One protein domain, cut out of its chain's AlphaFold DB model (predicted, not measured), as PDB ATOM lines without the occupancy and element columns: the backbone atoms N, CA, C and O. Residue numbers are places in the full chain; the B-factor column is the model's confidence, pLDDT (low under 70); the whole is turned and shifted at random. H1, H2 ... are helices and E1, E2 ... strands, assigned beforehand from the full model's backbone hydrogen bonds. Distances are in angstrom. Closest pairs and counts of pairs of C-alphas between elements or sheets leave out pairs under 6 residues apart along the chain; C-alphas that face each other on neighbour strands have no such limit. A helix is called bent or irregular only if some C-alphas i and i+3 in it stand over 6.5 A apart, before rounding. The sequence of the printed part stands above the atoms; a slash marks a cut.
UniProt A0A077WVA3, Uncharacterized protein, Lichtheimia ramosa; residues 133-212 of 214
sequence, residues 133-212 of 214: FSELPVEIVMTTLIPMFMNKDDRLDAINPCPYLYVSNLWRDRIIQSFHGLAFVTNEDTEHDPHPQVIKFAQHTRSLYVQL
ATOM      1  N   PHE A 133      -4.174  32.021  48.247       76.06
ATOM      2  CA  PHE A 133      -3.627  31.068  49.204       76.06
ATOM      3  C   PHE A 133      -3.348  31.700  50.569       76.06
ATOM      4  O   PHE A 133      -3.393  30.981  51.566       76.06
ATOM      5  N   SER A 134      -3.085  33.013  50.636       80.88
ATOM      6  CA  SER A 134      -2.958  33.720  51.918       80.88
ATOM      7  C   SER A 134      -4.290  33.869  52.642       80.88
ATOM      8  O   SER A 134      -4.316  33.878  53.869       80.88
ATOM      9  N   GLU A 135      -5.386  33.947  51.889       85.88
ATOM     10  CA  GLU A 135      -6.728  34.188  52.428       85.88
ATOM     11  C   GLU A 135      -7.453  32.903  52.846       85.88
ATOM     12  O   GLU A 135      -8.441  32.949  53.581       85.88
ATOM     13  N   LEU A 136      -6.991  31.742  52.379       89.31
ATOM     14  CA  LEU A 136      -7.599  30.461  52.716       89.31
ATOM     15  C   LEU A 136      -7.038  29.891  54.028       89.31
ATOM     16  O   LEU A 136      -5.834  29.981  54.285       89.31
ATOM     17  N   PRO A 137      -7.876  29.214  54.840       92.12
ATOM     18  CA  PRO A 137      -7.398  28.452  55.984       92.12
ATOM     19  C   PRO A 137      -6.303  27.471  55.569       92.12
ATOM     20  O   PRO A 137      -6.479  26.690  54.631       92.12
ATOM     21  N   VAL A 138      -5.190  27.492  56.306       91.19
ATOM     22  CA  VAL A 138      -4.002  26.669  56.030       91.19
ATOM     23  C   VAL A 138      -4.373  25.211  55.810       91.19
ATOM     24  O   VAL A 138      -3.897  24.592  54.868       91.19
ATOM     25  N   GLU A 139      -5.258  24.675  56.643       91.69
ATOM     26  CA  GLU A 139      -5.691  23.288  56.547       91.69
ATOM     27  C   GLU A 139      -6.320  22.971  55.184       91.69
ATOM     28  O   GLU A 139      -5.885  22.027  54.541       91.69
ATOM     29  N   ILE A 140      -7.239  23.805  54.680       92.38
ATOM     30  CA  ILE A 140      -7.899  23.603  53.376       92.38
ATOM     31  C   ILE A 140      -6.876  23.605  52.236       92.38
ATOM     32  O   ILE A 140      -6.943  22.773  51.328       92.38
ATOM     33  N   VAL A 141      -5.911  24.526  52.281       92.25
ATOM     34  CA  VAL A 141      -4.848  24.609  51.272       92.25
ATOM     35  C   VAL A 141      -4.030  23.315  51.252       92.25
ATOM     36  O   VAL A 141      -3.754  22.763  50.190       92.25
ATOM     37  N   MET A 142      -3.677  22.816  52.432       90.62
ATOM     38  CA  MET A 142      -2.739  21.712  52.620       90.62
ATOM     39  C   MET A 142      -3.356  20.339  52.377       90.62
ATOM     40  O   MET A 142      -2.703  19.485  51.782       90.62
ATOM     41  N   THR A 143      -4.590  20.129  52.839       90.62
ATOM     42  CA  THR A 143      -5.264  18.824  52.816       90.62
ATOM     43  C   THR A 143      -6.164  18.633  51.603       90.62
ATOM     44  O   THR A 143      -6.414  17.492  51.225       90.62
ATOM     45  N   THR A 144      -6.615  19.721  50.969       91.44
ATOM     46  CA  THR A 144      -7.535  19.655  49.824       91.44
ATOM     47  C   THR A 144      -6.888  20.168  48.547       91.44
ATOM     48  O   THR A 144      -6.850  19.441  47.561       91.44
ATOM     49  N   LEU A 145      -6.367  21.402  48.537       91.94
ATOM     50  CA  LEU A 145      -5.914  22.024  47.287       91.94
ATOM     51  C   LEU A 145      -4.589  21.457  46.779       91.94
ATOM     52  O   LEU A 145      -4.511  21.077  45.618       91.94
ATOM     53  N   ILE A 146      -3.552  21.391  47.617       92.88
ATOM     54  CA  ILE A 146      -2.238  20.868  47.204       92.88
ATOM     55  C   ILE A 146      -2.352  19.441  46.627       92.88
ATOM     56  O   ILE A 146      -1.845  19.231  45.521       92.88
ATOM     57  N   PRO A 147      -3.086  18.504  47.266       92.44
ATOM     58  CA  PRO A 147      -3.309  17.161  46.727       92.44
ATOM     59  C   PRO A 147      -4.012  17.093  45.365       92.44
ATOM     60  O   PRO A 147      -3.897  16.083  44.681       92.44
ATOM     61  N   MET A 148      -4.731  18.139  44.937       92.06
ATOM     62  CA  MET A 148      -5.337  18.170  43.595       92.06
ATOM     63  C   MET A 148      -4.304  18.377  42.479       92.06
ATOM     64  O   MET A 148      -4.589  18.052  41.328       92.06
ATOM     65  N   PHE A 149      -3.130  18.931  42.796       88.75
ATOM     66  CA  PHE A 149      -2.091  19.261  41.814       88.75
ATOM     67  C   PHE A 149      -0.846  18.383  41.932       88.75
ATOM     68  O   PHE A 149      -0.156  18.178  40.935       88.75
ATOM     69  N   MET A 150      -0.536  17.919  43.144       91.12
ATOM     70  CA  MET A 150       0.655  17.133  43.454       91.12
ATOM     71  C   MET A 150       0.334  16.078  44.507       91.12
ATOM     72  O   MET A 150      -0.324  16.371  45.504       91.12
ATOM     73  N   ASN A 151       0.870  14.877  44.336       87.50
ATOM     74  CA  ASN A 151       0.826  13.836  45.353       87.50
ATOM     75  C   ASN A 151       2.089  13.864  46.211       87.50
ATOM     76  O   ASN A 151       3.166  14.258  45.772       87.50
ATOM     77  N   LYS A 152       1.973  13.366  47.445       81.31
ATOM     78  CA  LYS A 152       3.105  13.262  48.374       81.31
ATOM     79  C   LYS A 152       4.244  12.379  47.849       81.31
ATOM     80  O   LYS A 152       5.397  12.604  48.204       81.31
ATOM     81  N   ASP A 153       3.910  11.389  47.027       85.06
ATOM     82  CA  ASP A 153       4.872  10.441  46.462       85.06
ATOM     83  C   ASP A 153       5.449  10.907  45.114       85.06
ATOM     84  O   ASP A 153       6.294  10.214  44.537       85.06
ATOM     85  N   ASP A 154       5.026  12.076  44.617       88.88
ATOM     86  CA  ASP A 154       5.551  12.633  43.374       88.88
ATOM     87  C   ASP A 154       7.035  12.974  43.536       88.88
ATOM     88  O   ASP A 154       7.467  13.643  44.480       88.88
ATOM     89  N   ARG A 155       7.829  12.517  42.568       92.62
ATOM     90  CA  ARG A 155       9.260  12.806  42.489       92.62
ATOM     91  C   ARG A 155       9.476  13.914  41.478       92.62
ATOM     92  O   ARG A 155       9.063  13.805  40.326       92.62
ATOM     93  N   LEU A 156      10.124  14.978  41.923       93.50
ATOM     94  CA  LEU A 156      10.432  16.136  41.105       93.50
ATOM     95  C   LEU A 156      11.660  15.875  40.244       93.50
ATOM     96  O   LEU A 156      12.640  15.294  40.700       93.50
ATOM     97  N   ASP A 157      11.628  16.359  39.014       92.44
ATOM     98  CA  ASP A 157      12.785  16.326  38.133       92.44
ATOM     99  C   ASP A 157      13.875  17.285  38.658       92.44
ATOM    100  O   ASP A 157      13.604  18.433  39.026       92.44
ATOM    101  N   ALA A 158      15.112  16.794  38.754       91.56
ATOM    102  CA  ALA A 158      16.250  17.566  39.244       91.56
ATOM    103  C   ALA A 158      16.676  18.714  38.301       91.56
ATOM    104  O   ALA A 158      17.300  19.687  38.749       91.56
ATOM    105  N   ILE A 159      16.321  18.616  37.020       89.88
ATOM    106  CA  ILE A 159      16.660  19.548  35.944       89.88
ATOM    107  C   ILE A 159      15.440  20.410  35.602       89.88
ATOM    108  O   ILE A 159      15.501  21.645  35.666       89.88
ATOM    109  N   ASN A 160      14.311  19.771  35.293       90.75
ATOM    110  CA  ASN A 160      13.108  20.444  34.818       90.75
ATOM    111  C   ASN A 160      12.302  21.061  35.978       90.75
ATOM    112  O   ASN A 160      11.927  20.366  36.923       90.75
ATOM    113  N   PRO A 161      11.984  22.369  35.936       92.06
ATOM    114  CA  PRO A 161      11.240  23.018  37.007       92.06
ATOM    115  C   PRO A 161       9.798  22.511  37.084       92.06
ATOM    116  O   PRO A 161       9.053  22.571  36.109       92.06
ATOM    117  N   CYS A 162       9.368  22.114  38.283       92.12
ATOM    118  CA  CYS A 162       7.956  21.892  38.578       92.12
ATOM    119  C   CYS A 162       7.215  23.242  38.609       92.12
ATOM    120  O   CYS A 162       7.495  24.043  39.510       92.12
ATOM    121  N   PRO A 163       6.258  23.513  37.697       91.56
ATOM    122  CA  PRO A 163       5.601  24.822  37.609       91.56
ATOM    123  C   PRO A 163       4.928  25.251  38.919       91.56
ATOM    124  O   PRO A 163       4.936  26.431  39.271       91.56
ATOM    125  N   TYR A 164       4.407  24.290  39.687       90.94
ATOM    126  CA  TYR A 164       3.708  24.548  40.943       90.94
ATOM    127  C   TYR A 164       4.607  25.178  42.015       90.94
ATOM    128  O   TYR A 164       4.126  25.984  42.806       90.94
ATOM    129  N   LEU A 165       5.919  24.916  42.015       92.56
ATOM    130  CA  LEU A 165       6.849  25.530  42.975       92.56
ATOM    131  C   LEU A 165       7.181  26.996  42.651       92.56
ATOM    132  O   LEU A 165       7.864  27.667  43.429       92.56
ATOM    133  N   TYR A 166       6.726  27.515  41.512       89.81
ATOM    134  CA  TYR A 166       7.053  28.855  41.023       89.81
ATOM    135  C   TYR A 166       5.855  29.815  41.033       89.81
ATOM    136  O   TYR A 166       5.992  30.950  40.588       89.81
ATOM    137  N   VAL A 167       4.713  29.391  41.587       85.94
ATOM    138  CA  VAL A 167       3.490  30.210  41.678       85.94
ATOM    139  C   VAL A 167       3.672  31.387  42.642       85.94
ATOM    140  O   VAL A 167       3.514  32.540  42.253       85.94
ATOM    141  N   SER A 168       4.029  31.113  43.899       86.81
ATOM    142  CA  SER A 168       4.378  32.120  44.908       86.81
ATOM    143  C   SER A 168       5.252  31.489  45.995       86.81
ATOM    144  O   SER A 168       5.324  30.262  46.108       86.81
ATOM    145  N   ASN A 169       5.932  32.311  46.801       89.62
ATOM    146  CA  ASN A 169       6.719  31.795  47.928       89.62
ATOM    147  C   ASN A 169       5.813  31.130  48.974       89.62
ATOM    148  O   ASN A 169       6.097  30.015  49.387       89.62
ATOM    149  N   LEU A 170       4.675  31.750  49.309       90.25
ATOM    150  CA  LEU A 170       3.728  31.192  50.275       90.25
ATOM    151  C   LEU A 170       3.163  29.838  49.817       90.25
ATOM    152  O   LEU A 170       3.111  28.895  50.601       90.25
ATOM    153  N   TRP A 171       2.771  29.719  48.545       90.81
ATOM    154  CA  TRP A 171       2.280  28.457  47.988       90.81
ATOM    155  C   TRP A 171       3.353  27.364  48.017       90.81
ATOM    156  O   TRP A 171       3.080  26.230  48.409       90.81
ATOM    157  N   ARG A 172       4.598  27.714  47.679       92.81
ATOM    158  CA  ARG A 172       5.738  26.796  47.773       92.81
ATOM    159  C   ARG A 172       5.963  26.320  49.210       92.81
ATOM    160  O   ARG A 172       6.129  25.121  49.423       92.81
ATOM    161  N   ASP A 173       5.934  27.228  50.180       92.44
ATOM    162  CA  ASP A 173       6.130  26.897  51.595       92.44
ATOM    163  C   ASP A 173       5.036  25.948  52.097       92.44
ATOM    164  O   ASP A 173       5.320  24.994  52.823       92.44
ATOM    165  N   ARG A 174       3.791  26.146  51.643       92.62
ATOM    166  CA  ARG A 174       2.671  25.234  51.912       92.62
ATOM    167  C   ARG A 174       2.909  23.853  51.294       92.62
ATOM    168  O   ARG A 174       2.800  22.859  52.005       92.62
ATOM    169  N   ILE A 175       3.320  23.762  50.027       93.69
ATOM    170  CA  ILE A 175       3.672  22.473  49.397       93.69
ATOM    171  C   ILE A 175       4.737  21.737  50.216       93.69
ATOM    172  O   ILE A 175       4.551  20.575  50.585       93.69
ATOM    173  N   ILE A 176       5.825  22.429  50.559       93.31
ATOM    174  CA  ILE A 176       6.932  21.857  51.334       93.31
ATOM    175  C   ILE A 176       6.446  21.383  52.706       93.31
ATOM    176  O   ILE A 176       6.813  20.292  53.147       93.31
ATOM    177  N   GLN A 177       5.607  22.171  53.379       92.19
ATOM    178  CA  GLN A 177       5.041  21.806  54.672       92.19
ATOM    179  C   GLN A 177       4.105  20.585  54.559       92.19
ATOM    180  O   GLN A 177       4.095  19.765  55.475       92.19
ATOM    181  N   SER A 178       3.357  20.435  53.456       92.38
ATOM    182  CA  SER A 178       2.357  19.367  53.280       92.38
ATOM    183  C   SER A 178       3.028  18.016  53.066       92.38
ATOM    184  O   SER A 178       2.634  17.000  53.640       92.38
ATOM    185  N   PHE A 179       4.118  18.015  52.300       91.75
ATOM    186  CA  PHE A 179       4.880  16.803  52.001       91.75
ATOM    187  C   PHE A 179       6.033  16.548  52.978       91.75
ATOM    188  O   PHE A 179       6.631  15.470  52.968       91.75
ATOM    189  N   HIS A 180       6.284  17.487  53.896       91.12
ATOM    190  CA  HIS A 180       7.422  17.482  54.814       91.12
ATOM    191  C   HIS A 180       8.762  17.405  54.070       91.12
ATOM    192  O   HIS A 180       9.611  16.570  54.387       91.12
ATOM    193  N   GLY A 181       8.932  18.275  53.075       93.25
ATOM    194  CA  GLY A 181      10.093  18.319  52.189       93.25
ATOM    195  C   GLY A 181       9.800  17.807  50.779       93.25
ATOM    196  O   GLY A 181       8.721  17.301  50.488       93.25
ATOM    197  N   LEU A 182      10.778  17.981  49.894       95.00
ATOM    198  CA  LEU A 182      10.705  17.631  48.479       95.00
ATOM    199  C   LEU A 182      11.538  16.383  48.184       95.00
ATOM    200  O   LEU A 182      12.619  16.195  48.746       95.00
ATOM    201  N   ALA A 183      11.044  15.550  47.275       95.19
ATOM    202  CA  ALA A 183      11.764  14.411  46.732       95.19
ATOM    203  C   ALA A 183      12.163  14.710  45.287       95.19
ATOM    204  O   ALA A 183      11.296  15.042  44.482       95.19
ATOM    205  N   PHE A 184      13.446  14.574  44.951       94.31
ATOM    206  CA  PHE A 184      13.944  14.746  43.586       94.31
ATOM    207  C   PHE A 184      14.420  13.425  42.991       94.31
ATOM    208  O   PHE A 184      14.898  12.555  43.715       94.31
ATOM    209  N   VAL A 185      14.314  13.292  41.674       93.12
ATOM    210  CA  VAL A 185      14.913  12.213  40.890       93.12
ATOM    211  C   VAL A 185      15.937  12.786  39.916       93.12
ATOM    212  O   VAL A 185      15.717  13.838  39.317       93.12
ATOM    213  N   THR A 186      17.067  12.098  39.796       89.56
ATOM    214  CA  THR A 186      18.165  12.415  38.882       89.56
ATOM    215  C   THR A 186      18.682  11.148  38.204       89.56
ATOM    216  O   THR A 186      18.518  10.061  38.753       89.56
ATOM    217  N   ASN A 187      19.323  11.280  37.045       83.94
ATOM    218  CA  ASN A 187      19.985  10.171  36.352       83.94
ATOM    219  C   ASN A 187      21.481  10.144  36.698       83.94
ATOM    220  O   ASN A 187      22.036  11.166  37.089       83.94
ATOM    221  N   GLU A 188      22.126   8.982  36.581       68.12
ATOM    222  CA  GLU A 188      23.563   8.825  36.880       68.12
ATOM    223  C   GLU A 188      24.478   9.516  35.849       68.12
ATOM    224  O   GLU A 188      25.535  10.027  36.206       68.12
ATOM    225  N   ASP A 189      24.040   9.609  34.590       64.12
ATOM    226  CA  ASP A 189      24.857  10.112  33.471       64.12
ATOM    227  C   ASP A 189      25.047  11.645  33.455       64.12
ATOM    228  O   ASP A 189      25.675  12.194  32.547       64.12
ATOM    229  N   THR A 190      24.518  12.372  34.444       58.47
ATOM    230  CA  THR A 190      24.557  13.843  34.508       58.47
ATOM    231  C   THR A 190      25.771  14.386  35.266       58.47
ATOM    232  O   THR A 190      25.699  15.469  35.846       58.47
ATOM    233  N   GLU A 191      26.925  13.704  35.232       55.28
ATOM    234  CA  GLU A 191      28.184  14.201  35.833       55.28
ATOM    235  C   GLU A 191      28.576  15.616  35.356       55.28
ATOM    236  O   GLU A 191      29.370  16.290  36.012       55.28
ATOM    237  N   HIS A 192      28.035  16.079  34.224       58.94
ATOM    238  CA  HIS A 192      28.290  17.411  33.667       58.94
ATOM    239  C   HIS A 192      27.115  18.391  33.733       58.94
ATOM    240  O   HIS A 192      27.330  19.570  33.445       58.94
ATOM    241  N   ASP A 193      25.919  17.961  34.143       64.06
ATOM    242  CA  ASP A 193      24.771  18.861  34.230       64.06
ATOM    243  C   ASP A 193      24.518  19.273  35.686       64.06
ATOM    244  O   ASP A 193      24.285  18.427  36.554       64.06
ATOM    245  N   PRO A 194      24.548  20.583  36.006       74.12
ATOM    246  CA  PRO A 194      24.098  21.028  37.312       74.12
ATOM    247  C   PRO A 194      22.638  20.598  37.492       74.12
ATOM    248  O   PRO A 194      21.858  20.635  36.547       74.12
ATOM    249  N   HIS A 195      22.260  20.215  38.712       86.69
ATOM    250  CA  HIS A 195      20.883  19.875  39.086       86.69
ATOM    251  C   HIS A 195      20.193  21.130  39.649       86.69
ATOM    252  O   HIS A 195      20.104  21.281  40.875       86.69
ATOM    253  N   PRO A 196      19.765  22.099  38.810       89.69
ATOM    254  CA  PRO A 196      19.378  23.432  39.256       89.69
ATOM    255  C   PRO A 196      18.217  23.405  40.245       89.69
ATOM    256  O   PRO A 196      18.186  24.236  41.151       89.69
ATOM    257  N   GLN A 197      17.276  22.465  40.108       93.94
ATOM    258  CA  GLN A 197      16.135  22.390  41.019       93.94
ATOM    259  C   GLN A 197      16.562  21.869  42.392       93.94
ATOM    260  O   GLN A 197      16.186  22.459  43.405       93.94
ATOM    261  N   VAL A 198      17.410  20.836  42.433       92.81
ATOM    262  CA  VAL A 198      17.941  20.287  43.692       92.81
ATOM    263  C   VAL A 198      18.764  21.341  44.424       92.81
ATOM    264  O   VAL A 198      18.547  21.568  45.609       92.81
ATOM    265  N   ILE A 199      19.659  22.043  43.719       92.25
ATOM    266  CA  ILE A 199      20.491  23.105  44.307       92.25
ATOM    267  C   ILE A 199      19.607  24.225  44.862       92.25
ATOM    268  O   ILE A 199      19.773  24.655  46.003       92.25
ATOM    269  N   LYS A 200      18.630  24.679  44.074       94.12
ATOM    270  CA  LYS A 200      17.733  25.767  44.463       94.12
ATOM    271  C   LYS A 200      16.889  25.438  45.693       94.12
ATOM    272  O   LYS A 200      16.622  26.327  46.499       94.12
ATOM    273  N   PHE A 201      16.464  24.186  45.837       94.94
ATOM    274  CA  PHE A 201      15.618  23.733  46.939       94.94
ATOM    275  C   PHE A 201      16.363  22.832  47.931       94.94
ATOM    276  O   PHE A 201      15.729  22.063  48.655       94.94
ATOM    277  N   ALA A 202      17.694  22.936  48.007       93.25
ATOM    278  CA  ALA A 202      18.535  22.032  48.792       93.25
ATOM    279  C   ALA A 202      18.102  21.953  50.264       93.25
ATOM    280  O   ALA A 202      17.930  20.864  50.803       93.25
ATOM    281  N   GLN A 203      17.803  23.098  50.885       94.38
ATOM    282  CA  GLN A 203      17.349  23.175  52.282       94.38
ATOM    283  C   GLN A 203      15.983  22.510  52.548       94.38
ATOM    284  O   GLN A 203      15.620  22.275  53.697       94.38
ATOM    285  N   HIS A 204      15.209  22.233  51.499       95.12
ATOM    286  CA  HIS A 204      13.895  21.594  51.577       95.12
ATOM    287  C   HIS A 204      13.890  20.197  50.953       95.12
ATOM    288  O   HIS A 204      12.856  19.531  50.962       95.12
ATOM    289  N   THR A 205      15.018  19.747  50.403       94.00
ATOM    290  CA  THR A 205      15.141  18.434  49.778       94.00
ATOM    291  C   THR A 205      15.304  17.380  50.863       94.00
ATOM    292  O   THR A 205      16.250  17.416  51.645       94.00
ATOM    293  N   ARG A 206      14.362  16.439  50.921       94.12
ATOM    294  CA  ARG A 206      14.354  15.343  51.893       94.12
ATOM    295  C   ARG A 206      14.937  14.056  51.326       94.12
ATOM    296  O   ARG A 206      15.566  13.302  52.063       94.12
ATOM    297  N   SER A 207      14.720  13.817  50.036       93.38
ATOM    298  CA  SER A 207      15.161  12.603  49.358       93.38
ATOM    299  C   SER A 207      15.664  12.935  47.960       93.38
ATOM    300  O   SER A 207      15.040  13.722  47.249       93.38
ATOM    301  N   LEU A 208      16.760  12.295  47.558       92.31
ATOM    302  CA  LEU A 208      17.270  12.302  46.192       92.31
ATOM    303  C   LEU A 208      17.333  10.854  45.703       92.31
ATOM    304  O   LEU A 208      17.967  10.012  46.336       92.31
ATOM    305  N   TYR A 209      16.644  10.568  44.607       91.81
ATOM    306  CA  TYR A 209      16.608   9.261  43.967       91.81
ATOM    307  C   TYR A 209      17.482   9.298  42.723       91.81
ATOM    308  O   TYR A 209      17.284  10.150  41.862       91.81
ATOM    309  N   VAL A 210      18.424   8.368  42.623       88.38
ATOM    310  CA  VAL A 210      19.279   8.226  41.445       88.38
ATOM    311  C   VAL A 210      18.749   7.061  40.618       88.38
ATOM    312  O   VAL A 210      18.667   5.935  41.112       88.38
ATOM    313  N   GLN A 211      18.310   7.340  39.395       83.69
ATOM    314  CA  GLN A 211      17.929   6.322  38.426       83.69
ATOM    315  C   GLN A 211      19.177   5.855  37.678       83.69
ATOM    316  O   GLN A 211      19.854   6.641  37.017       83.69
ATOM    317  N   LEU A 212      19.461   4.560  37.812       75.00
ATOM    318  CA  LEU A 212      20.481   3.866  37.039       75.00
ATOM    319  C   LEU A 212      19.957   3.705  35.609       75.00
ATOM    320  O   LEU A 212      18.896   3.103  35.411       75.00
TER     321      LEU A 212
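AT A GLANCE: This is residues 133 to 212 of the 214 residues of an uncharacterized protein of Lichtheimia ramosa (UniProt A0A077WVA3). This is an elongated model with helices toward one end and a narrow ribbon of two parallel strands toward the other: H1 and H3 pack at nearly a right angle, with the short H2 at a corner with H3, while E1 and E2 run side by side with the short helix H4 in the link between them. The long stretch from 150 to 162 leads from H1 to H2 by way of the ribbon, where residues 156 to 157 pair with residues 184 to 185 of E1. The printed part has 80 residues, with four named helices and two named strands in the order H1, H2, H3, E1, H4, E2; the sheet's order is E1, E2, parallel, and the class is mixed, helices and strands. The whole is compact, with a radius of gyration of the C-alphas of 13.4 A, yet its outline is a rod spanning 43 by 20 by 18 A.

HOW THE PARTS SIT: Start at H1, residues 138 to 149, which touches H3, residues 169 to 179; their closest C-alphas, those of Met 142 and Ser 178, are 5.6 A apart, and their lines are about perpendicular at 83 degrees. H2, residues 163 to 166, touches H3 only at the corner, where the closest C-alphas, those of Leu 165 and Arg 172, are 5.1 A apart. Past H3 look at E1, residues 182 to 187, and E2, residues 205 to 211: they are parallel neighbours at 23 degrees, with N 184 and O 207 at 2.9 A and N 209 and O 184 at 2.8 A, within hydrogen-bond range. Between them in the chain comes H4, residues 196 to 200, and E1, H4 and E2 form a strand-helix-strand unit, two parallel strands joined through a helix, with a right-handed crossover. The closest C-alphas of H4 and E1, those of Val 198 and Phe 184, are 6.8 A apart. H1 is apart from E1, H4 and E2. Every O i to N i+4 pair is within hydrogen-bond range in H3 and H4, 4 of 8 are in H1, and H2 is too short for such a pair.

IN THESE COORDINATES: Find C-alpha 138 at (-4.002, 26.669, 56.030); from there H1 runs 16.1 A to C-alpha 149, irregular but only just, with C-alphas 143 and 146 6.7 A apart. H2 follows at 163 to 166, then H3 covers 15.6 A from 169 to 179. E1 begins at C-alpha 182, (10.705, 17.631, 48.479), and covers 17.0 A. After H4 at 196 to 200, E2 covers 16.8 A and ends at C-alpha 211, (17.929, 6.322, 38.426).

THE WHOLE: The two C-alphas farthest apart, those of Glu 135 and Asp 189, are 44.0 A apart. The printed part has no cut, and the link from H1 to H2, 13 residues, is long. The mean pLDDT of the printed part is 88.2; look for values under 70 at residues 188 to 193.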